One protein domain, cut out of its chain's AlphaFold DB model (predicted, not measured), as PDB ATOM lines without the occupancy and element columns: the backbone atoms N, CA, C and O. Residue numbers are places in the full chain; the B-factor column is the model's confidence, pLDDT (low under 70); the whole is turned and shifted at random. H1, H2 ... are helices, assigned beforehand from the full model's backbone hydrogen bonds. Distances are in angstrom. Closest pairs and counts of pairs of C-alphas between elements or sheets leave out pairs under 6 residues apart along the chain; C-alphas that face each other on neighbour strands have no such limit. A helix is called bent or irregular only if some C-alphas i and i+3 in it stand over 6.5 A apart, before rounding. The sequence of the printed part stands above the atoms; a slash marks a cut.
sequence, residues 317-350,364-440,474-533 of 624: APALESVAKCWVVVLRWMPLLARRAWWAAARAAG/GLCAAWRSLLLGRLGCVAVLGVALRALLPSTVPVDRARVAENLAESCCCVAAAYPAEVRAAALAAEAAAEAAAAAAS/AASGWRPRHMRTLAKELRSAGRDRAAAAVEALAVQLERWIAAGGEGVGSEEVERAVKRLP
ATOM      1  N   ALA A 317     190.722 194.513 155.547       69.81
ATOM      2  CA  ALA A 317     190.852 194.444 157.008       69.81
ATOM      3  C   ALA A 317     189.812 193.550 157.742       69.81
ATOM      4  O   ALA A 317     190.215 192.825 158.653       69.81
ATOM      5  N   PRO A 318     188.513 193.507 157.369       71.81
ATOM      6  CA  PRO A 318     187.519 192.707 158.104       71.81
ATOM      7  C   PRO A 318     187.749 191.192 158.013       71.81
ATOM      8  O   PRO A 318     187.488 190.448 158.961       71.81
ATOM      9  N   ALA A 319     188.258 190.721 156.870       70.81
ATOM     10  CA  ALA A 319     188.590 189.312 156.687       70.81
ATOM     11  C   ALA A 319     189.731 188.908 157.627       70.81
ATOM     12  O   ALA A 319     189.625 187.890 158.308       70.81
ATOM     13  N   LEU A 320     190.769 189.745 157.737       73.00
ATOM     14  CA  LEU A 320     191.913 189.526 158.626       73.00
ATOM     15  C   LEU A 320     191.511 189.403 160.100       73.00
ATOM     16  O   LEU A 320     192.080 188.580 160.815       73.00
ATOM     17  N   GLU A 321     190.519 190.166 160.559       79.38
ATOM     18  CA  GLU A 321     190.039 190.060 161.940       79.38
ATOM     19  C   GLU A 321     189.386 188.695 162.206       79.38
ATOM     20  O   GLU A 321     189.684 188.039 163.204       79.38
ATOM     21  N   SER A 322     188.543 188.222 161.284       76.06
ATOM     22  CA  SER A 322     187.913 186.899 161.390       76.06
ATOM     23  C   SER A 322     188.946 185.769 161.324       76.06
ATOM     24  O   SER A 322     188.847 184.800 162.081       76.06
ATOM     25  N   VAL A 323     189.984 185.919 160.489       78.06
ATOM     26  CA  VAL A 323     191.147 185.014 160.455       78.06
ATOM     27  C   VAL A 323     191.847 184.980 161.802       78.06
ATOM     28  O   VAL A 323     192.086 183.904 162.347       78.06
ATOM     29  N   ALA A 324     192.157 186.150 162.358       81.50
ATOM     30  CA  ALA A 324     192.861 186.254 163.624       81.50
ATOM     31  C   ALA A 324     192.045 185.640 164.772       81.50
ATOM     32  O   ALA A 324     192.600 184.896 165.579       81.50
ATOM     33  N   LYS A 325     190.721 185.858 164.801       81.75
ATOM     34  CA  LYS A 325     189.817 185.175 165.739       81.75
ATOM     35  C   LYS A 325     189.920 183.657 165.571       81.75
ATOM     36  O   LYS A 325     190.246 182.974 166.539       81.75
ATOM     37  N   CYS A 326     189.773 183.120 164.357       83.12
ATOM     38  CA  CYS A 326     189.917 181.677 164.113       83.12
ATOM     39  C   CYS A 326     191.254 181.134 164.646       83.12
ATOM     40  O   CYS A 326     191.266 180.143 165.378       83.12
ATOM     41  N   TRP A 327     192.363 181.826 164.368       87.75
ATOM     42  CA  TRP A 327     193.681 181.464 164.888       87.75
ATOM     43  C   TRP A 327     193.745 181.447 166.411       87.75
ATOM     44  O   TRP A 327     194.307 180.511 166.970       87.75
ATOM     45  N   VAL A 328     193.150 182.418 167.106       88.62
ATOM     46  CA  VAL A 328     193.143 182.438 168.577       88.62
ATOM     47  C   VAL A 328     192.515 181.164 169.144       88.62
ATOM     48  O   VAL A 328     193.087 180.561 170.051       88.62
ATOM     49  N   VAL A 329     191.377 180.708 168.614       88.94
ATOM     50  CA  VAL A 329     190.747 179.464 169.097       88.94
ATOM     51  C   VAL A 329     191.593 178.240 168.759       88.94
ATOM     52  O   VAL A 329     191.851 177.419 169.639       88.94
ATOM     53  N   VAL A 330     192.092 178.152 167.526       90.31
ATOM     54  CA  VAL A 330     192.987 177.077 167.069       90.31
ATOM     55  C   VAL A 330     194.214 176.954 167.982       90.31
ATOM     56  O   VAL A 330     194.492 175.876 168.519       90.31
ATOM     57  N   LEU A 331     194.914 178.065 168.219       92.12
ATOM     58  CA  LEU A 331     196.131 178.120 169.028       92.12
ATOM     59  C   LEU A 331     195.861 177.880 170.517       92.12
ATOM     60  O   LEU A 331     196.722 177.364 171.213       92.12
ATOM     61  N   ARG A 332     194.669 178.186 171.038       92.19
ATOM     62  CA  ARG A 332     194.332 177.866 172.437       92.19
ATOM     63  C   ARG A 332     194.055 176.383 172.665       92.19
ATOM     64  O   ARG A 332     194.253 175.897 173.783       92.19
ATOM     65  N   TRP A 333     193.583 175.667 171.645       93.50
ATOM     66  CA  TRP A 333     193.320 174.227 171.727       93.50
ATOM     67  C   TRP A 333     194.559 173.373 171.482       93.50
ATOM     68  O   TRP A 333     194.704 172.322 172.108       93.50
ATOM     69  N   MET A 334     195.467 173.815 170.609       94.56
ATOM     70  CA  MET A 334     196.645 173.030 170.233       94.56
ATOM     71  C   MET A 334     197.497 172.527 171.403       94.56
ATOM     72  O   MET A 334     197.775 171.323 171.427       94.56
ATOM     73  N   PRO A 335     197.862 173.353 172.402       93.69
ATOM     74  CA  PRO A 335     198.674 172.897 173.520       93.69
ATOM     75  C   PRO A 335     197.993 171.769 174.294       93.69
ATOM     76  O   PRO A 335     198.633 170.766 174.603       93.69
ATOM     77  N   LEU A 336     196.681 171.870 174.539       93.12
ATOM     78  CA  LEU A 336     195.939 170.824 175.248       93.12
ATOM     79  C   LEU A 336     195.944 169.500 174.504       93.12
ATOM     80  O   LEU A 336     196.191 168.453 175.099       93.12
ATOM     81  N   LEU A 337     195.633 169.547 173.209       93.81
ATOM     82  CA  LEU A 337     195.500 168.346 172.398       93.81
ATOM     83  C   LEU A 337     196.864 167.664 172.250       93.81
ATOM     84  O   LEU A 337     196.967 166.454 172.447       93.81
ATOM     85  N   ALA A 338     197.921 168.441 172.002       93.88
ATOM     86  CA  ALA A 338     199.287 167.936 171.941       93.88
ATOM     87  C   ALA A 338     199.729 167.311 173.277       93.88
ATOM     88  O   ALA A 338     200.254 166.198 173.287       93.88
ATOM     89  N   ARG A 339     199.453 167.960 174.418       92.56
ATOM     90  CA  ARG A 339     199.769 167.402 175.745       92.56
ATOM     91  C   ARG A 339     198.965 166.146 176.058       92.56
ATOM     92  O   ARG A 339     199.514 165.177 176.586       92.56
ATOM     93  N   ARG A 340     197.690 166.107 175.668       92.81
ATOM     94  CA  ARG A 340     196.852 164.919 175.839       92.81
ATOM     95  C   ARG A 340     197.371 163.726 175.040       92.81
ATOM     96  O   ARG A 340     197.384 162.610 175.569       92.81
ATOM     97  N   ALA A 341     197.813 163.974 173.809       91.88
ATOM     98  CA  ALA A 341     198.427 162.977 172.945       91.88
ATOM     99  C   ALA A 341     199.776 162.495 173.490       91.88
ATOM    100  O   ALA A 341     200.006 161.288 173.568       91.88
ATOM    101  N   TRP A 342     200.621 163.417 173.958       90.25
ATOM    102  CA  TRP A 342     201.908 163.094 174.576       90.25
ATOM    103  C   TRP A 342     201.748 162.128 175.755       90.25
ATOM    104  O   TRP A 342     202.444 161.121 175.845       90.25
ATOM    105  N   TRP A 343     200.756 162.346 176.621       88.25
ATOM    106  CA  TRP A 343     200.467 161.402 177.701       88.25
ATOM    107  C   TRP A 343     199.889 160.072 177.255       88.25
ATOM    108  O   TRP A 343     200.078 159.071 177.947       88.25
ATOM    109  N   ALA A 344     199.134 160.046 176.157       88.38
ATOM    110  CA  ALA A 344     198.678 158.786 175.593       88.38
ATOM    111  C   ALA A 344     199.879 157.961 175.098       88.38
ATOM    112  O   ALA A 344     199.946 156.767 175.384       88.38
ATOM    113  N   ALA A 345     200.855 158.608 174.456       87.50
ATOM    114  CA  ALA A 345     202.097 157.977 174.021       87.50
ATOM    115  C   ALA A 345     202.965 157.509 175.204       87.50
ATOM    116  O   ALA A 345     203.367 156.350 175.249       87.50
ATOM    117  N   ALA A 346     203.184 158.365 176.209       86.81
ATOM    118  CA  ALA A 346     204.002 158.032 177.380       86.81
ATOM    119  C   ALA A 346     203.453 156.824 178.161       86.81
ATOM    120  O   ALA A 346     204.207 155.946 178.575       86.81
ATOM    121  N   ARG A 347     202.124 156.736 178.316       86.62
ATOM    122  CA  ARG A 347     201.477 155.565 178.929       86.62
ATOM    123  C   ARG A 347     201.614 154.304 178.075       86.62
ATOM    124  O   ARG A 347     201.763 153.227 178.640       86.62
ATOM    125  N   ALA A 348     201.571 154.429 176.744       86.25
ATOM    126  CA  ALA A 348     201.780 153.291 175.848       86.25
ATOM    127  C   ALA A 348     203.195 152.724 176.024       86.25
ATOM    128  O   ALA A 348     203.348 151.522 176.225       86.25
ATOM    129  N   ALA A 349     204.206 153.598 176.061       85.50
ATOM    130  CA  ALA A 349     205.600 153.209 176.263       85.50
ATOM    131  C   ALA A 349     205.839 152.524 177.621       85.50
ATOM    132  O   ALA A 349     206.478 151.476 177.669       85.50
ATOM    133  N   GLY A 350     205.285 153.068 178.713       84.06
ATOM    134  CA  GLY A 350     205.445 152.502 180.062       84.06
ATOM    135  C   GLY A 350     204.744 151.155 180.291       84.06
ATOM    136  O   GLY A 350     205.127 150.417 181.191       84.06
ATOM    137  N   GLY A 364     196.365 151.853 170.686       86.94
ATOM    138  CA  GLY A 364     195.225 152.359 169.920       86.94
ATOM    139  C   GLY A 364     194.858 153.807 170.264       86.94
ATOM    140  O   GLY A 364     194.586 154.600 169.364       86.94
ATOM    141  N   LEU A 365     194.909 154.193 171.546       87.12
ATOM    142  CA  LEU A 365     194.698 155.588 171.963       87.12
ATOM    143  C   LEU A 365     195.756 156.520 171.372       87.12
ATOM    144  O   LEU A 365     195.416 157.570 170.831       87.12
ATOM    145  N   CYS A 366     197.034 156.144 171.466       88.50
ATOM    146  CA  CYS A 366     198.131 156.928 170.904       88.50
ATOM    147  C   CYS A 366     197.954 157.129 169.390       88.50
ATOM    148  O   CYS A 366     198.051 158.255 168.900       88.50
ATOM    149  N   ALA A 367     197.620 156.060 168.661       89.19
ATOM    150  CA  ALA A 367     197.351 156.120 167.228       89.19
ATOM    151  C   ALA A 367     196.149 157.025 166.894       89.19
ATOM    152  O   ALA A 367     196.226 157.818 165.955       89.19
ATOM    153  N   ALA A 368     195.071 156.973 167.684       89.25
ATOM    154  CA  ALA A 368     193.890 157.817 167.491       89.25
ATOM    155  C   ALA A 368     194.204 159.312 167.679       89.25
ATOM    156  O   ALA A 368     193.827 160.138 166.845       89.25
ATOM    157  N   TRP A 369     194.949 159.667 168.730       91.19
ATOM    158  CA  TRP A 369     195.393 161.045 168.970       91.19
ATOM    159  C   TRP A 369     196.332 161.556 167.880       91.19
ATOM    160  O   TRP A 369     196.176 162.684 167.406       91.19
ATOM    161  N   ARG A 370     197.274 160.713 167.451       92.88
ATOM    162  CA  ARG A 370     198.189 161.014 166.350       92.88
ATOM    163  C   ARG A 370     197.430 161.248 165.042       92.88
ATOM    164  O   ARG A 370     197.685 162.239 164.363       92.88
ATOM    165  N   SER A 371     196.463 160.386 164.722       90.00
ATOM    166  CA  SER A 371     195.596 160.518 163.544       90.00
ATOM    167  C   SER A 371     194.773 161.811 163.575       90.00
ATOM    168  O   SER A 371     194.701 162.525 162.573       90.00
ATOM    169  N   LEU A 372     194.221 162.184 164.736       89.94
ATOM    170  CA  LEU A 372     193.521 163.459 164.898       89.94
ATOM    171  C   LEU A 372     194.457 164.655 164.660       89.94
ATOM    172  O   LEU A 372     194.135 165.527 163.860       89.94
ATOM    173  N   LEU A 373     195.608 164.709 165.335       93.12
ATOM    174  CA  LEU A 373     196.472 165.894 165.341       93.12
ATOM    175  C   LEU A 373     197.282 166.072 164.059       93.12
ATOM    176  O   LEU A 373     197.329 167.174 163.514       93.12
ATOM    177  N   LEU A 374     197.902 165.003 163.569       92.94
ATOM    178  CA  LEU A 374     198.726 165.059 162.364       92.94
ATOM    179  C   LEU A 374     197.893 164.869 161.099       92.94
ATOM    180  O   LEU A 374     198.110 165.580 160.127       92.94
ATOM    181  N   GLY A 375     196.932 163.941 161.119       89.56
ATOM    182  CA  GLY A 375     196.104 163.629 159.954       89.56
ATOM    183  C   GLY A 375     194.990 164.651 159.740       89.56
ATOM    184  O   GLY A 375     194.959 165.339 158.726       89.56
ATOM    185  N   ARG A 376     194.060 164.768 160.698       88.62
ATOM    186  CA  ARG A 376     192.864 165.618 160.524       88.62
ATOM    187  C   ARG A 376     193.143 167.107 160.721       88.62
ATOM    188  O   ARG A 376     192.610 167.920 159.972       88.62
ATOM    189  N   LEU A 377     193.919 167.466 161.745       89.69
ATOM    190  CA  LEU A 377     194.216 168.862 162.083       89.69
ATOM    191  C   LEU A 377     195.445 169.398 161.342       89.69
ATOM    192  O   LEU A 377     195.561 170.611 161.184       89.69
ATOM    193  N   GLY A 378     196.364 168.526 160.910       91.62
ATOM    194  CA  GLY A 378     197.612 168.942 160.269       91.62
ATOM    195  C   GLY A 378     198.427 169.899 161.141       91.62
ATOM    196  O   GLY A 378     198.967 170.875 160.627       91.62
ATOM    197  N   CYS A 379     198.481 169.672 162.460       93.12
ATOM    198  CA  CYS A 379     198.934 170.677 163.429       93.12
ATOM    199  C   CYS A 379     200.337 171.238 163.139       93.12
ATOM    200  O   CYS A 379     200.559 172.431 163.318       93.12
ATOM    201  N   VAL A 380     201.264 170.416 162.636       94.25
ATOM    202  CA  VAL A 380     202.607 170.867 162.243       94.25
ATOM    203  C   VAL A 380     202.524 171.836 161.063       94.25
ATOM    204  O   VAL A 380     203.030 172.951 161.154       94.25
ATOM    205  N   ALA A 381     201.838 171.467 159.980       91.44
ATOM    206  CA  ALA A 381     201.675 172.345 158.821       91.44
ATOM    207  C   ALA A 381     200.954 173.650 159.202       91.44
ATOM    208  O   ALA A 381     201.418 174.737 158.867       91.44
ATOM    209  N   VAL A 382     199.874 173.545 159.978       91.00
ATOM    210  CA  VAL A 382     199.062 174.686 160.414       91.00
ATOM    211  C   VAL A 382     199.844 175.639 161.322       91.00
ATOM    212  O   VAL A 382     199.772 176.845 161.127       91.00
ATOM    213  N   LEU A 383     200.650 175.145 162.265       93.69
ATOM    214  CA  LEU A 383     201.510 176.019 163.073       93.69
ATOM    215  C   LEU A 383     202.620 176.670 162.243       93.69
ATOM    216  O   LEU A 383     202.966 177.822 162.488       93.69
ATOM    217  N   GLY A 384     203.142 175.969 161.233       93.00
ATOM    218  CA  GLY A 384     204.081 176.549 160.274       93.00
ATOM    219  C   GLY A 384     203.473 177.739 159.525       93.00
ATOM    220  O   GLY A 384     204.094 178.794 159.415       93.00
ATOM    221  N   VAL A 385     202.237 177.578 159.063       89.62
ATOM    222  CA  VAL A 385     201.425 178.626 158.434       89.62
ATOM    223  C   VAL A 385     201.213 179.796 159.416       89.62
ATOM    224  O   VAL A 385     201.652 180.911 159.142       89.62
ATOM    225  N   ALA A 386     200.751 179.518 160.641       91.19
ATOM    226  CA  ALA A 386     200.542 180.523 161.691       91.19
ATOM    227  C   ALA A 386     201.786 181.374 162.004       91.19
ATOM    228  O   ALA A 386     201.683 182.590 162.161       91.19
ATOM    229  N   LEU A 387     202.969 180.756 162.092       92.31
ATOM    230  CA  LEU A 387     204.231 181.462 162.345       92.31
ATOM    231  C   LEU A 387     204.543 182.490 161.253       92.31
ATOM    232  O   LEU A 387     205.077 183.555 161.555       92.31
ATOM    233  N   ARG A 388     204.205 182.196 159.995       89.44
ATOM    234  CA  ARG A 388     204.438 183.116 158.873       89.44
ATOM    235  C   ARG A 388     203.402 184.227 158.822       89.44
ATOM    236  O   ARG A 388     203.789 185.370 158.604       89.44
ATOM    237  N   ALA A 389     202.129 183.914 159.051       85.88
ATOM    238  CA  ALA A 389     201.065 184.916 159.054       85.88
ATOM    239  C   ALA A 389     201.156 185.883 160.227       85.88
ATOM    240  O   ALA A 389     201.018 187.092 160.055       85.88
ATOM    241  N   LEU A 390     201.290 185.346 161.439       86.81
ATOM    242  CA  LEU A 390     200.950 186.093 162.647       86.81
ATOM    243  C   LEU A 390     202.125 186.911 163.181       86.81
ATOM    244  O   LEU A 390     201.892 187.948 163.794       86.81
ATOM    245  N   LEU A 391     203.374 186.502 162.928       86.50
ATOM    246  CA  LEU A 391     204.550 187.254 163.388       86.50
ATOM    247  C   LEU A 391     204.704 188.627 162.707       86.50
ATOM    248  O   LEU A 391     204.970 189.606 163.408       86.50
ATOM    249  N   PRO A 392     204.529 188.757 161.376       84.38
ATOM    250  CA  PRO A 392     204.635 190.051 160.702       84.38
ATOM    251  C   PRO A 392     203.364 190.901 160.823       84.38
ATOM    252  O   PRO A 392     203.405 192.099 160.554       84.38
ATOM    253  N   SER A 393     202.234 190.296 161.195       80.25
ATOM    254  CA  SER A 393     200.918 190.931 161.136       80.25
ATOM    255  C   SER A 393     200.787 192.143 162.063       80.25
ATOM    256  O   SER A 393     201.113 192.088 163.249       80.25
ATOM    257  N   THR A 394     200.247 193.240 161.527       77.38
ATOM    258  CA  THR A 394     199.894 194.464 162.266       77.38
ATOM    259  C   THR A 394     198.427 194.486 162.707       77.38
ATOM    260  O   THR A 394     197.922 195.537 163.097       77.38
ATOM    261  N   VAL A 395     197.708 193.362 162.602       75.19
ATOM    262  CA  VAL A 395     196.278 193.303 162.941       75.19
ATOM    263  C   VAL A 395     196.091 193.631 164.436       75.19
ATOM    264  O   VAL A 395     196.826 193.082 165.260       75.19
ATOM    265  N   PRO A 396     195.111 194.481 164.810       68.94
ATOM    266  CA  PRO A 396     194.906 195.001 166.171       68.94
ATOM    267  C   PRO A 396     194.330 193.975 167.172       68.94
ATOM    268  O   PRO A 396     193.541 194.319 168.047       68.94
ATOM    269  N   VAL A 397     194.703 192.700 167.062       76.38
ATOM    270  CA  VAL A 397     194.424 191.698 168.101       76.38
ATOM    271  C   VAL A 397     195.470 191.836 169.211       76.38
ATOM    272  O   VAL A 397     196.555 192.358 168.967       76.38
ATOM    273  N   ASP A 398     195.165 191.362 170.424       89.06
ATOM    274  CA  ASP A 398     196.132 191.219 171.522       89.06
ATOM    275  C   ASP A 398     197.329 190.349 171.079       89.06
ATOM    276  O   ASP A 398     197.354 189.122 171.231       89.06
ATOM    277  N   ARG A 399     198.315 191.007 170.462       88.81
ATOM    278  CA  ARG A 399     199.484 190.402 169.819       88.81
ATOM    279  C   ARG A 399     200.320 189.630 170.826       88.81
ATOM    280  O   ARG A 399     200.809 188.551 170.503       88.81
ATOM    281  N   ALA A 400     200.424 190.139 172.054       91.12
ATOM    282  CA  ALA A 400     201.117 189.462 173.140       91.12
ATOM    283  C   ALA A 400     200.453 188.117 173.456       91.12
ATOM    284  O   ALA A 400     201.135 187.096 173.550       91.12
ATOM    285  N   ARG A 401     199.117 188.090 173.549       90.69
ATOM    286  CA  ARG A 401     198.374 186.855 173.813       90.69
ATOM    287  C   ARG A 401     198.415 185.874 172.645       90.69
ATOM    288  O   ARG A 401     198.522 184.669 172.869       90.69
ATOM    289  N   VAL A 402     198.345 186.356 171.404       91.75
ATOM    290  CA  VAL A 402     198.500 185.507 170.208       91.75
ATOM    291  C   VAL A 402     199.896 184.882 170.167       91.75
ATOM    292  O   VAL A 402     200.004 183.672 169.976       91.75
ATOM    293  N   ALA A 403     200.947 185.674 170.404       93.56
ATOM    294  CA  ALA A 403     202.325 185.195 170.473       93.56
ATOM    295  C   ALA A 403     202.509 184.140 171.576       93.56
ATOM    296  O   ALA A 403     203.140 183.110 171.348       93.56
ATOM    297  N   GLU A 404     201.916 184.354 172.753       92.56
ATOM    298  CA  GLU A 404     201.954 183.396 173.865       92.56
ATOM    299  C   GLU A 404     201.286 182.063 173.492       92.56
ATOM    300  O   GLU A 404     201.916 181.011 173.601       92.56
ATOM    301  N   ASN A 405     200.063 182.093 172.948       92.81
ATOM    302  CA  ASN A 405     199.369 180.872 172.512       92.81
ATOM    303  C   ASN A 405     200.129 180.144 171.387       92.81
ATOM    304  O   ASN A 405     200.162 178.910 171.348       92.81
ATOM    305  N   LEU A 406     200.740 180.894 170.464       95.06
ATOM    306  CA  LEU A 406     201.546 180.334 169.379       95.06
ATOM    307  C   LEU A 406     202.798 179.637 169.922       95.06
ATOM    308  O   LEU A 406     203.083 178.504 169.541       95.06
ATOM    309  N   ALA A 407     203.496 180.271 170.861       94.31
ATOM    310  CA  ALA A 407     204.665 179.711 171.527       94.31
ATOM    311  C   ALA A 407     204.351 178.416 172.277       94.31
ATOM    312  O   ALA A 407     205.035 177.406 172.087       94.31
ATOM    313  N   GLU A 408     203.290 178.425 173.086       93.12
ATOM    314  CA  GLU A 408     202.815 177.240 173.800       93.12
ATOM    315  C   GLU A 408     202.464 176.108 172.831       93.12
ATOM    316  O   GLU A 408     202.850 174.958 173.056       93.12
ATOM    317  N   SER A 409     201.786 176.435 171.727       94.81
ATOM    318  CA  SER A 409     201.398 175.465 170.701       94.81
ATOM    319  C   SER A 409     202.610 174.835 170.025       94.81
ATOM    320  O   SER A 409     202.702 173.609 169.965       94.81
ATOM    321  N   CYS A 410     203.560 175.652 169.557       95.44
ATOM    322  CA  CYS A 410     204.777 175.185 168.896       95.44
ATOM    323  C   CYS A 410     205.595 174.269 169.806       95.44
ATOM    324  O   CYS A 410     205.987 173.180 169.390       95.44
ATOM    325  N   CYS A 411     205.795 174.666 171.062       93.50
ATOM    326  CA  CYS A 411     206.544 173.868 172.025       93.50
ATOM    327  C   CYS A 411     205.826 172.551 172.359       93.50
ATOM    328  O   CYS A 411     206.447 171.491 172.332       93.50
ATOM    329  N   CYS A 412     204.517 172.581 172.637       92.75
ATOM    330  CA  CYS A 412     203.770 171.364 172.972       92.75
ATOM    331  C   CYS A 412     203.710 170.378 171.797       92.75
ATOM    332  O   CYS A 412     203.843 169.174 172.014       92.75
ATOM    333  N   VAL A 413     203.544 170.867 170.562       94.06
ATOM    334  CA  VAL A 413     203.559 170.024 169.357       94.06
ATOM    335  C   VAL A 413     204.953 169.455 169.100       94.06
ATOM    336  O   VAL A 413     205.053 168.259 168.853       94.06
ATOM    337  N   ALA A 414     206.021 170.246 169.238       92.25
ATOM    338  CA  ALA A 414     207.392 169.748 169.108       92.25
ATOM    339  C   ALA A 414     207.740 168.678 170.156       92.25
ATOM    340  O   ALA A 414     208.451 167.730 169.845       92.25
ATOM    341  N   ALA A 415     207.199 168.787 171.373       89.25
ATOM    342  CA  ALA A 415     207.359 167.766 172.410       89.25
ATOM    343  C   ALA A 415     206.597 166.471 172.099       89.25
ATOM    344  O   ALA A 415     207.075 165.378 172.390       89.25
ATOM    345  N   ALA A 416     205.378 166.597 171.568       89.94
ATOM    346  CA  ALA A 416     204.511 165.459 171.276       89.94
ATOM    347  C   ALA A 416     204.915 164.724 169.987       89.94
ATOM    348  O   ALA A 416     204.747 163.510 169.902       89.94
ATOM    349  N   TYR A 417     205.436 165.462 169.004       91.88
ATOM    350  CA  TYR A 417     205.688 165.017 167.629       91.88
ATOM    351  C   TYR A 417     207.043 165.533 167.103       91.88
ATOM    352  O   TYR A 417     207.095 166.277 166.116       91.88
ATOM    353  N   PRO A 418     208.166 165.193 167.766       90.12
ATOM    354  CA  PRO A 418     209.478 165.740 167.422       90.12
ATOM    355  C   PRO A 418     209.938 165.331 166.017       90.12
ATOM    356  O   PRO A 418     210.556 166.132 165.321       90.12
ATOM    357  N   ALA A 419     209.609 164.113 165.569       89.62
ATOM    358  CA  ALA A 419     209.997 163.613 164.251       89.62
ATOM    359  C   ALA A 419     209.327 164.402 163.113       89.62
ATOM    360  O   ALA A 419     209.973 164.756 162.130       89.62
ATOM    361  N   GLU A 420     208.045 164.729 163.265       92.88
ATOM    362  CA  GLU A 420     207.273 165.477 162.274       92.88
ATOM    363  C   GLU A 420     207.702 166.938 162.213       92.88
ATOM    364  O   GLU A 420     207.836 167.498 161.127       92.88
ATOM    365  N   VAL A 421     207.948 167.554 163.374       92.94
ATOM    366  CA  VAL A 421     208.470 168.923 163.439       92.94
ATOM    367  C   VAL A 421     209.876 168.992 162.846       92.94
ATOM    368  O   VAL A 421     210.166 169.913 162.086       92.94
ATOM    369  N   ARG A 422     210.730 167.999 163.119       91.19
ATOM    370  CA  ARG A 422     212.050 167.877 162.489       91.19
ATOM    371  C   ARG A 422     211.945 167.785 160.969       91.19
ATOM    372  O   ARG A 422     212.626 168.537 160.278       91.19
ATOM    373  N   ALA A 423     211.098 166.896 160.453       91.12
ATOM    374  CA  ALA A 423     210.889 166.748 159.015       91.12
ATOM    375  C   ALA A 423     210.398 168.062 158.382       91.12
ATOM    376  O   ALA A 423     210.907 168.475 157.341       91.12
ATOM    377  N   ALA A 424     209.471 168.762 159.045       92.50
ATOM    378  CA  ALA A 424     208.991 170.065 158.598       92.50
ATOM    379  C   ALA A 424     210.093 171.138 158.606       92.50
ATOM    380  O   ALA A 424     210.167 171.927 157.669       92.50
ATOM    381  N   ALA A 425     210.962 171.163 159.619       92.75
ATOM    382  CA  ALA A 425     212.076 172.108 159.702       92.75
ATOM    383  C   ALA A 425     213.136 171.863 158.616       92.75
ATOM    384  O   ALA A 425     213.570 172.810 157.964       92.75
ATOM    385  N   LEU A 426     213.499 170.600 158.362       91.56
ATOM    386  CA  LEU A 426     214.412 170.224 157.275       91.56
ATOM    387  C   LEU A 426     213.841 170.610 155.905       91.56
ATOM    388  O   LEU A 426     214.530 171.229 155.097       91.56
ATOM    389  N   ALA A 427     212.557 170.321 155.668       91.69
ATOM    390  CA  ALA A 427     211.871 170.738 154.448       91.69
ATOM    391  C   ALA A 427     211.819 172.271 154.315       91.69
ATOM    392  O   ALA A 427     212.000 172.808 153.221       91.69
ATOM    393  N   ALA A 428     211.611 172.989 155.424       90.81
ATOM    394  CA  ALA A 428     211.604 174.447 155.447       90.81
ATOM    395  C   ALA A 428     212.962 175.049 155.070       90.81
ATOM    396  O   ALA A 428     212.973 176.103 154.427       90.81
ATOM    397  N   GLU A 429     214.067 174.426 155.483       92.06
ATOM    398  CA  GLU A 429     215.424 174.890 155.185       92.06
ATOM    399  C   GLU A 429     215.823 174.579 153.743       92.06
ATOM    400  O   GLU A 429     216.209 175.489 153.015       92.06
ATOM    401  N   ALA A 430     215.578 173.354 153.269       90.88
ATOM    402  CA  ALA A 430     215.808 172.990 151.869       90.88
ATOM    403  C   ALA A 430     215.040 173.916 150.902       90.88
ATOM    404  O   ALA A 430     215.569 174.375 149.888       90.88
ATOM    405  N   ALA A 431     213.800 174.278 151.256       88.56
ATOM    406  CA  ALA A 431     213.013 175.273 150.532       88.56
ATOM    407  C   ALA A 431     213.668 176.670 150.511       88.56
ATOM    408  O   ALA A 431     213.536 177.410 149.536       88.56
ATOM    409  N   ALA A 432     214.343 177.062 151.598       88.12
ATOM    410  CA  ALA A 432     215.061 178.332 151.701       88.12
ATOM    411  C   ALA A 432     216.254 178.380 150.748       88.12
ATOM    412  O   ALA A 432     216.420 179.360 150.022       88.12
ATOM    413  N   GLU A 433     217.055 177.319 150.760       91.00
ATOM    414  CA  GLU A 433     218.261 177.186 149.948       91.00
ATOM    415  C   GLU A 433     217.915 177.158 148.459       91.00
ATOM    416  O   GLU A 433     218.503 177.903 147.673       91.00
ATOM    417  N   ALA A 434     216.886 176.392 148.078       90.12
ATOM    418  CA  ALA A 434     216.391 176.353 146.704       90.12
ATOM    419  C   ALA A 434     215.932 177.740 146.215       90.12
ATOM    420  O   ALA A 434     216.278 178.161 145.108       90.12
ATOM    421  N   ALA A 435     215.205 178.491 147.051       88.00
ATOM    422  CA  ALA A 435     214.781 179.852 146.721       88.00
ATOM    423  C   ALA A 435     215.972 180.822 146.587       88.00
ATOM    424  O   ALA A 435     215.991 181.655 145.678       88.00
ATOM    425  N   ALA A 436     216.987 180.702 147.448       89.00
ATOM    426  CA  ALA A 436     218.203 181.510 147.372       89.00
ATOM    427  C   ALA A 436     219.027 181.209 146.104       89.00
ATOM    428  O   ALA A 436     219.494 182.137 145.440       89.00
ATOM    429  N   ALA A 437     219.147 179.933 145.721       90.25
ATOM    430  CA  ALA A 437     219.824 179.501 144.496       90.25
ATOM    431  C   ALA A 437     219.095 179.961 143.216       90.25
ATOM    432  O   ALA A 437     219.722 180.369 142.233       90.25
ATOM    433  N   ALA A 438     217.760 179.964 143.228       89.12
ATOM    434  CA  ALA A 438     216.968 180.520 142.132       89.12
ATOM    435  C   ALA A 438     217.161 182.045 142.002       89.12
ATOM    436  O   ALA A 438     217.292 182.575 140.894       89.12
ATOM    437  N   ALA A 439     217.239 182.760 143.130       89.25
ATOM    438  CA  ALA A 439     217.448 184.207 143.153       89.25
ATOM    439  C   ALA A 439     218.853 184.634 142.683       89.25
ATOM    440  O   ALA A 439     218.994 185.712 142.100       89.25
ATOM    441  N   SER A 440     219.889 183.817 142.895       91.31
ATOM    442  CA  SER A 440     221.239 184.093 142.380       91.31
ATOM    443  C   SER A 440     221.353 183.831 140.873       91.31
ATOM    444  O   SER A 440     221.998 184.605 140.161       91.31
ATOM    445  N   ALA A 474     204.012 175.406 151.727       52.75
ATOM    446  CA  ALA A 474     203.369 174.946 152.957       52.75
ATOM    447  C   ALA A 474     204.379 174.673 154.094       52.75
ATOM    448  O   ALA A 474     204.103 175.008 155.250       52.75
ATOM    449  N   ALA A 475     205.583 174.176 153.784       56.19
ATOM    450  CA  ALA A 475     206.574 173.733 154.774       56.19
ATOM    451  C   ALA A 475     207.371 174.860 155.472       56.19
ATOM    452  O   ALA A 475     207.983 174.641 156.509       56.19
ATOM    453  N   SER A 476     207.350 176.094 154.968       67.88
ATOM    454  CA  SER A 476     208.345 177.137 155.303       67.88
ATOM    455  C   SER A 476     208.308 177.778 156.715       67.88
ATOM    456  O   SER A 476     209.105 178.674 156.999       67.88
ATOM    457  N   GLY A 477     207.407 177.372 157.615       83.81
ATOM    458  CA  GLY A 477     207.186 178.053 158.899       83.81
ATOM    459  C   GLY A 477     208.124 177.655 160.039       83.81
ATOM    460  O   GLY A 477     208.497 178.506 160.848       83.81
ATOM    461  N   TRP A 478     208.559 176.395 160.087       93.88
ATOM    462  CA  TRP A 478     209.364 175.828 161.179       93.88
ATOM    463  C   TRP A 478     210.856 176.149 161.053       93.88
ATOM    464  O   TRP A 478     211.705 175.266 161.085       93.88
ATOM    465  N   ARG A 479     211.184 177.432 160.897       94.19
ATOM    466  CA  ARG A 479     212.571 177.903 160.817       94.19
ATOM    467  C   ARG A 479     213.036 178.458 162.164       94.19
ATOM    468  O   ARG A 479     212.267 179.198 162.789       94.19
ATOM    469  N   PRO A 480     214.303 178.234 162.565       95.06
ATOM    470  CA  PRO A 480     214.871 178.824 163.781       95.06
ATOM    471  C   PRO A 480     214.665 180.341 163.866       95.06
ATOM    472  O   PRO A 480     214.291 180.874 164.908       95.06
ATOM    473  N   ARG A 481     214.806 181.045 162.735       95.69
ATOM    474  CA  ARG A 481     214.598 182.500 162.654       95.69
ATOM    475  C   ARG A 481     213.200 182.945 163.100       95.69
ATOM    476  O   ARG A 481     213.093 183.943 163.801       95.69
ATOM    477  N   HIS A 482     212.141 182.211 162.739       95.19
ATOM    478  CA  HIS A 482     210.772 182.577 163.119       95.19
ATOM    479  C   HIS A 482     210.558 182.377 164.624       95.19
ATOM    480  O   HIS A 482     209.929 183.213 165.268       95.19
ATOM    481  N   MET A 483     211.151 181.327 165.202       95.81
ATOM    482  CA  MET A 483     211.135 181.103 166.650       95.81
ATOM    483  C   MET A 483     211.832 182.244 167.399       95.81
ATOM    484  O   MET A 483     211.281 182.774 168.356       95.81
ATOM    485  N   ARG A 484     212.991 182.711 166.924       96.00
ATOM    486  CA  ARG A 484     213.677 183.863 167.539       96.00
ATOM    487  C   ARG A 484     212.885 185.157 167.446       96.00
ATOM    488  O   ARG A 484     212.841 185.917 168.413       96.00
ATOM    489  N   THR A 485     212.240 185.407 166.306       95.81
ATOM    490  CA  THR A 485     211.321 186.543 166.164       95.81
ATOM    491  C   THR A 485     210.196 186.445 167.190       95.81
ATOM    492  O   THR A 485     209.980 187.396 167.935       95.81
ATOM    493  N   LEU A 486     209.556 185.279 167.314       95.56
ATOM    494  CA  LEU A 486     208.522 185.037 168.320       95.56
ATOM    495  C   LEU A 486     209.042 185.254 169.755       95.56
ATOM    496  O   LEU A 486     208.386 185.910 170.561       95.56
ATOM    497  N   ALA A 487     210.243 184.769 170.075       95.62
ATOM    498  CA  ALA A 487     210.868 184.964 171.382       95.62
ATOM    499  C   ALA A 487     211.186 186.442 171.678       95.62
ATOM    500  O   ALA A 487     211.087 186.880 172.825       95.62
ATOM    501  N   LYS A 488     211.565 187.234 170.667       96.25
ATOM    502  CA  LYS A 488     211.766 188.686 170.809       96.25
ATOM    503  C   LYS A 488     210.450 189.401 171.121       96.25
ATOM    504  O   LYS A 488     210.417 190.208 172.046       96.25
ATOM    505  N   GLU A 489     209.380 189.068 170.402       94.94
ATOM    506  CA  GLU A 489     208.038 189.618 170.640       94.94
ATOM    507  C   GLU A 489     207.556 189.314 172.065       94.94
ATOM    508  O   GLU A 489     207.126 190.207 172.795       94.94
ATOM    509  N   LEU A 490     207.721 188.069 172.516       94.81
ATOM    510  CA  LEU A 490     207.369 187.662 173.876       94.81
ATOM    511  C   LEU A 490     208.162 188.423 174.942       94.81
ATOM    512  O   LEU A 490     207.576 188.857 175.931       94.81
ATOM    513  N   ARG A 491     209.467 188.642 174.738       96.31
ATOM    514  CA  ARG A 491     210.286 189.475 175.639       96.31
ATOM    515  C   ARG A 491     209.795 190.916 175.683       96.31
ATOM    516  O   ARG A 491     209.645 191.463 176.769       96.31
ATOM    517  N   SER A 492     209.474 191.511 174.533       95.31
ATOM    518  CA  SER A 492     208.919 192.873 174.505       95.31
ATOM    519  C   SER A 492     207.570 192.991 175.223       95.31
ATOM    520  O   SER A 492     207.249 194.053 175.740       95.31
ATOM    521  N   ALA A 493     206.819 191.891 175.325       94.69
ATOM    522  CA  ALA A 493     205.573 191.803 176.085       94.69
ATOM    523  C   ALA A 493     205.761 191.364 177.558       94.69
ATOM    524  O   ALA A 493     204.776 191.085 178.250       94.69
ATOM    525  N   GLY A 494     207.002 191.236 178.046       95.19
ATOM    526  CA  GLY A 494     207.306 190.796 179.414       95.19
ATOM    527  C   GLY A 494     206.971 189.323 179.692       95.19
ATOM    528  O   GLY A 494     206.603 188.962 180.808       95.19
ATOM    529  N   ARG A 495     207.026 188.456 178.675       93.62
ATOM    530  CA  ARG A 495     206.748 187.009 178.762       93.62
ATOM    531  C   ARG A 495     208.036 186.180 178.685       93.62
ATOM    532  O   ARG A 495     208.142 185.243 177.891       93.62
ATOM    533  N   ASP A 496     209.017 186.493 179.532       92.31
ATOM    534  CA  ASP A 496     210.390 185.961 179.440       92.31
ATOM    535  C   ASP A 496     210.484 184.434 179.462       92.31
ATOM    536  O   ASP A 496     211.267 183.835 178.728       92.31
ATOM    537  N   ARG A 497     209.658 183.769 180.273       88.25
ATOM    538  CA  ARG A 497     209.673 182.303 180.364       88.25
ATOM    539  C   ARG A 497     209.158 181.626 179.088       88.25
ATOM    540  O   ARG A 497     209.718 180.613 178.677       88.25
ATOM    541  N   ALA A 498     208.110 182.169 178.462       90.25
ATOM    542  CA  ALA A 498     207.621 181.667 177.177       90.25
ATOM    543  C   ALA A 498     208.659 181.928 176.075       90.25
ATOM    544  O   ALA A 498     208.957 181.033 175.286       90.25
ATOM    545  N   ALA A 499     209.282 183.111 176.088       93.19
ATOM    546  CA  ALA A 499     210.373 183.439 175.180       93.19
ATOM    547  C   ALA A 499     211.558 182.468 175.308       93.19
ATOM    548  O   ALA A 499     212.059 181.988 174.296       93.19
ATOM    549  N   ALA A 500     211.974 182.131 176.533       90.75
ATOM    550  CA  ALA A 500     213.073 181.200 176.783       90.75
ATOM    551  C   ALA A 500     212.786 179.786 176.245       90.75
ATOM    552  O   ALA A 500     213.676 179.147 175.686       90.75
ATOM    553  N   ALA A 501     211.548 179.299 176.376       90.12
ATOM    554  CA  ALA A 501     211.149 178.007 175.819       90.12
ATOM    555  C   ALA A 501     211.168 178.001 174.282       90.12
ATOM    556  O   ALA A 501     211.651 177.045 173.677       90.12
ATOM    557  N   VAL A 502     210.697 179.079 173.648       93.69
ATOM    558  CA  VAL A 502     210.742 179.228 172.186       93.69
ATOM    559  C   VAL A 502     212.179 179.374 171.679       93.69
ATOM    560  O   VAL A 502     212.515 178.799 170.647       93.69
ATOM    561  N   GLU A 503     213.049 180.088 172.396       93.88
ATOM    562  CA  GLU A 503     214.471 180.195 172.044       93.88
ATOM    563  C   GLU A 503     215.164 178.825 172.130       93.88
ATOM    564  O   GLU A 503     215.902 178.443 171.227       93.88
ATOM    565  N   ALA A 504     214.864 178.031 173.164       90.31
ATOM    566  CA  ALA A 504     215.362 176.660 173.266       90.31
ATOM    567  C   ALA A 504     214.863 175.773 172.112       90.31
ATOM    568  O   ALA A 504     215.632 174.986 171.559       90.31
ATOM    569  N   LEU A 505     213.600 175.934 171.697       92.25
ATOM    570  CA  LEU A 505     213.078 175.276 170.501       92.25
ATOM    571  C   LEU A 505     213.835 175.728 169.242       92.25
ATOM    572  O   LEU A 505     214.191 174.881 168.430       92.25
ATOM    573  N   ALA A 506     214.143 177.021 169.094       94.38
ATOM    574  CA  ALA A 506     214.935 177.538 167.976       94.38
ATOM    575  C   ALA A 506     216.313 176.861 167.887       94.38
ATOM    576  O   ALA A 506     216.687 176.381 166.819       94.38
ATOM    577  N   VAL A 507     217.024 176.767 169.018       92.00
ATOM    578  CA  VAL A 507     218.325 176.086 169.117       92.00
ATOM    579  C   VAL A 507     218.202 174.609 168.750       92.00
ATOM    580  O   VAL A 507     219.052 174.079 168.035       92.00
ATOM    581  N   GLN A 508     217.137 173.928 169.184       90.75
ATOM    582  CA  GLN A 508     216.927 172.542 168.775       90.75
ATOM    583  C   GLN A 508     216.742 172.420 167.260       90.75
ATOM    584  O   GLN A 508     217.344 171.535 166.650       90.75
ATOM    585  N   LEU A 509     215.904 173.269 166.657       92.12
ATOM    586  CA  LEU A 509     215.660 173.224 165.215       92.12
ATOM    587  C   LEU A 509     216.978 173.357 164.437       92.12
ATOM    588  O   LEU A 509     217.193 172.610 163.489       92.12
ATOM    589  N   GLU A 510     217.892 174.225 164.878       93.31
ATOM    590  CA  GLU A 510     219.228 174.356 164.275       93.31
ATOM    591  C   GLU A 510     220.055 173.086 164.387       93.31
ATOM    592  O   GLU A 510     220.658 172.666 163.405       93.31
ATOM    593  N   ARG A 511     220.057 172.437 165.554       91.06
ATOM    594  CA  ARG A 511     220.770 171.165 165.725       91.06
ATOM    595  C   ARG A 511     220.194 170.075 164.831       91.06
ATOM    596  O   ARG A 511     220.949 169.301 164.254       91.06
ATOM    597  N   TRP A 512     218.870 170.011 164.691       89.94
ATOM    598  CA  TRP A 512     218.219 169.059 163.792       89.94
ATOM    599  C   TRP A 512     218.566 169.296 162.325       89.94
ATOM    600  O   TRP A 512     218.755 168.310 161.612       89.94
ATOM    601  N   ILE A 513     218.649 170.563 161.908       91.81
ATOM    602  CA  ILE A 513     219.055 170.976 160.561       91.81
ATOM    603  C   ILE A 513     220.533 170.639 160.324       91.81
ATOM    604  O   ILE A 513     220.850 169.950 159.359       91.81
ATOM    605  N   ALA A 514     221.423 171.030 161.238       91.19
ATOM    606  CA  ALA A 514     222.862 170.785 161.135       91.19
ATOM    607  C   ALA A 514     223.219 169.289 161.127       91.19
ATOM    608  O   ALA A 514     224.160 168.883 160.455       91.19
ATOM    609  N   ALA A 515     222.458 168.460 161.846       89.06
ATOM    610  CA  ALA A 515     222.669 167.014 161.899       89.06
ATOM    611  C   ALA A 515     222.142 166.251 160.667       89.06
ATOM    612  O   ALA A 515     222.208 165.024 160.648       89.06
ATOM    613  N   GLY A 516     221.540 166.922 159.677       84.31
ATOM    614  CA  GLY A 516     221.207 166.324 158.375       84.31
ATOM    615  C   GLY A 516     220.228 165.139 158.375       84.31
ATOM    616  O   GLY A 516     220.036 164.517 157.339       84.31
ATOM    617  N   GLY A 517     219.595 164.804 159.504       71.31
ATOM    618  CA  GLY A 517     218.654 163.677 159.605       71.31
ATOM    619  C   GLY A 517     219.043 162.590 160.611       71.31
ATOM    620  O   GLY A 517     218.173 161.842 161.059       71.31
ATOM    621  N   GLU A 518     220.276 162.576 161.120       70.69
ATOM    622  CA  GLU A 518     220.710 161.530 162.053       70.69
ATOM    623  C   GLU A 518     220.426 161.887 163.526       70.69
ATOM    624  O   GLU A 518     220.665 163.001 163.987       70.69
ATOM    625  N   GLY A 519     219.761 160.961 164.221       60.56
ATOM    626  CA  GLY A 519     219.920 160.588 165.637       60.56
ATOM    627  C   GLY A 519     219.897 161.577 166.814       60.56
ATOM    628  O   GLY A 519     219.990 161.090 167.937       60.56
ATOM    629  N   VAL A 520     219.788 162.902 166.667       60.16
ATOM    630  CA  VAL A 520     219.869 163.785 167.854       60.16
ATOM    631  C   VAL A 520     218.640 163.611 168.758       60.16
ATOM    632  O   VAL A 520     217.510 163.909 168.360       60.16
ATOM    633  N   GLY A 521     218.881 163.137 169.984       63.88
ATOM    634  CA  GLY A 521     217.863 162.786 170.973       63.88
ATOM    635  C   GLY A 521     216.896 163.925 171.320       63.88
ATOM    636  O   GLY A 521     217.275 165.088 171.454       63.88
ATOM    637  N   SER A 522     215.621 163.569 171.501       66.81
ATOM    638  CA  SER A 522     214.503 164.487 171.790       66.81
ATOM    639  C   SER A 522     214.474 165.021 173.236       66.81
ATOM    640  O   SER A 522     213.599 165.821 173.581       66.81
ATOM    641  N   GLU A 523     215.393 164.588 174.101       74.25
ATOM    642  CA  GLU A 523     215.334 164.853 175.546       74.25
ATOM    643  C   GLU A 523     215.474 166.338 175.907       74.25
ATOM    644  O   GLU A 523     214.872 166.813 176.873       74.25
ATOM    645  N   GLU A 524     216.260 167.104 175.145       67.56
ATOM    646  CA  GLU A 524     216.466 168.529 175.424       67.56
ATOM    647  C   GLU A 524     215.227 169.369 175.118       67.56
ATOM    648  O   GLU A 524     214.863 170.227 175.924       67.56
ATOM    649  N   VAL A 525     214.515 169.051 174.032       63.97
ATOM    650  CA  VAL A 525     213.202 169.637 173.717       63.97
ATOM    651  C   VAL A 525     212.218 169.334 174.822       63.97
ATOM    652  O   VAL A 525     211.523 170.228 175.294       63.97
ATOM    653  N   GLU A 526     212.179 168.086 175.283       71.38
ATOM    654  CA  GLU A 526     211.275 167.686 176.353       71.38
ATOM    655  C   GLU A 526     211.564 168.468 177.646       71.38
ATOM    656  O   GLU A 526     210.644 168.953 178.311       71.38
ATOM    657  N   ARG A 527     212.845 168.655 177.985       74.81
ATOM    658  CA  ARG A 527     213.283 169.439 179.147       74.81
ATOM    659  C   ARG A 527     212.944 170.924 179.009       74.81
ATOM    660  O   ARG A 527     212.515 171.527 179.990       74.81
ATOM    661  N   ALA A 528     213.135 171.511 177.830       64.81
ATOM    662  CA  ALA A 528     212.799 172.905 177.556       64.81
ATOM    663  C   ALA A 528     211.286 173.138 177.616       64.81
ATOM    664  O   ALA A 528     210.835 174.078 178.269       64.81
ATOM    665  N   VAL A 529     210.508 172.232 177.020       69.25
ATOM    666  CA  VAL A 529     209.047 172.261 177.056       69.25
ATOM    667  C   VAL A 529     208.590 172.258 178.500       69.25
ATOM    668  O   VAL A 529     207.919 173.208 178.870       69.25
ATOM    669  N   LYS A 530     209.054 171.318 179.342       74.69
ATOM    670  CA  LYS A 530     208.728 171.231 180.784       74.69
ATOM    671  C   LYS A 530     208.907 172.540 181.578       74.69
ATOM    672  O   LYS A 530     208.331 172.654 182.656       74.69
ATOM    673  N   ARG A 531     209.674 173.521 181.084       69.31
ATOM    674  CA  ARG A 531     209.906 174.826 181.739       69.31
ATOM    675  C   ARG A 531     208.879 175.909 181.377       69.31
ATOM    676  O   ARG A 531     208.940 177.003 181.940       69.31
ATOM    677  N   LEU A 532     207.948 175.644 180.461       69.56
ATOM    678  CA  LEU A 532     206.908 176.602 180.074       69.56
ATOM    679  C   LEU A 532     205.977 176.958 181.256       69.56
ATOM    680  O   LEU A 532     205.502 176.055 181.946       69.56
ATOM    681  N   PRO A 533     205.634 178.245 181.473       62.25
ATOM    682  CA  PRO A 533     204.851 178.686 182.639       62.25
ATOM    683  C   PRO A 533     203.441 178.121 182.700       62.25
ATOM    684  O   PRO A 533     202.960 177.790 183.778       62.25
TER     685      PRO A 533
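This is residues 317 to 350, 364 to 440 and 474 to 533 of the 624 residues of the protein "MYND-type domain-containing protein" of Tetrabaena socialis (UniProt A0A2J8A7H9). One helix, H4, runs through the middle of a compact body of helices, between the long, bent H1 on one side and a layer of H6, H7 and H8 on the other, with H3 packed beside it. H2 packs on H1b, the second arm of H1, and the far end of H5, residues 433 to 440, sticks out of the body. The 171 printed residues hold eight named helices, H1 to H8 in order along the chain, and no named strand: the class is all helix. The radius of gyration of the C-alphas is 15.8 A, and the spans are 49 by 40 by 31 A.

H1, residues 317 to 350, was assigned as one helix by its hydrogen bonds but is bent: C-alphas 332 and 335 are 6.7 A apart, and its arms H1a, residues 317 to 332, and H1b, residues 335 to 350, stand at 27 degrees. H2, residues 364 to 376, touches H1b, closest at the C-alphas of Ala 344 and Cys 366, 5.1 A, opposite ways at a shallow tilt of 33 degrees, only just short of steep. H3, residues 379 to 390, and H4, residues 399 to 416, form a helical hairpin, closest at the C-alphas of Leu 383 and Cys 410, 6.7 A. H1a, H3 and H4 are an up-and-down bundle, each running against the one before it. H4 is the hub; its residues 408 to 416 touch residues 335 to 342 of H1b, with the C-alphas of Pro 335 and Ser 409 closest at 4.7 A. H5, residues 418 to 440, touches H3 through residues 420 to 424. H6, residues 480 to 492, and H7, residues 496 to 514, form a helical hairpin at 10 degrees, with the C-alphas of Ala 487 and Ala 499 closest at 4.1 A. H7 touches H4 with residues 498 to 505, closest at the C-alphas of Ala 407 and Val 502, 6.1 A. H8, residues 523 to 529, touches H4 and H7. Every O i to N i+4 pair is within hydrogen-bond range in H1a, H1b and H2 to H8.

H1a begins at C-alpha 317, (190.852, 194.444, 157.008), and is 22.9 A long; H1b is 22.5 A. H4 is 25.5 A long, H7 26.9 A, and H5 33.2 A, ending at C-alpha 440, (221.239, 184.093, 142.380). H8 ends at C-alpha 529, (209.047, 172.261, 177.056).

The C-alphas farthest apart are those of Gly 350 and Ser 440, 51.6 A. Residues 351 to 363 and 441 to 473 are not printed; the gaps between C-alphas are 14.4 A and 22.7 A. Of the links printed whole, none is long. The mean pLDDT of the printed part is 87.1, with 16 residues under 70, among them 474 to 476 and 519 to 522.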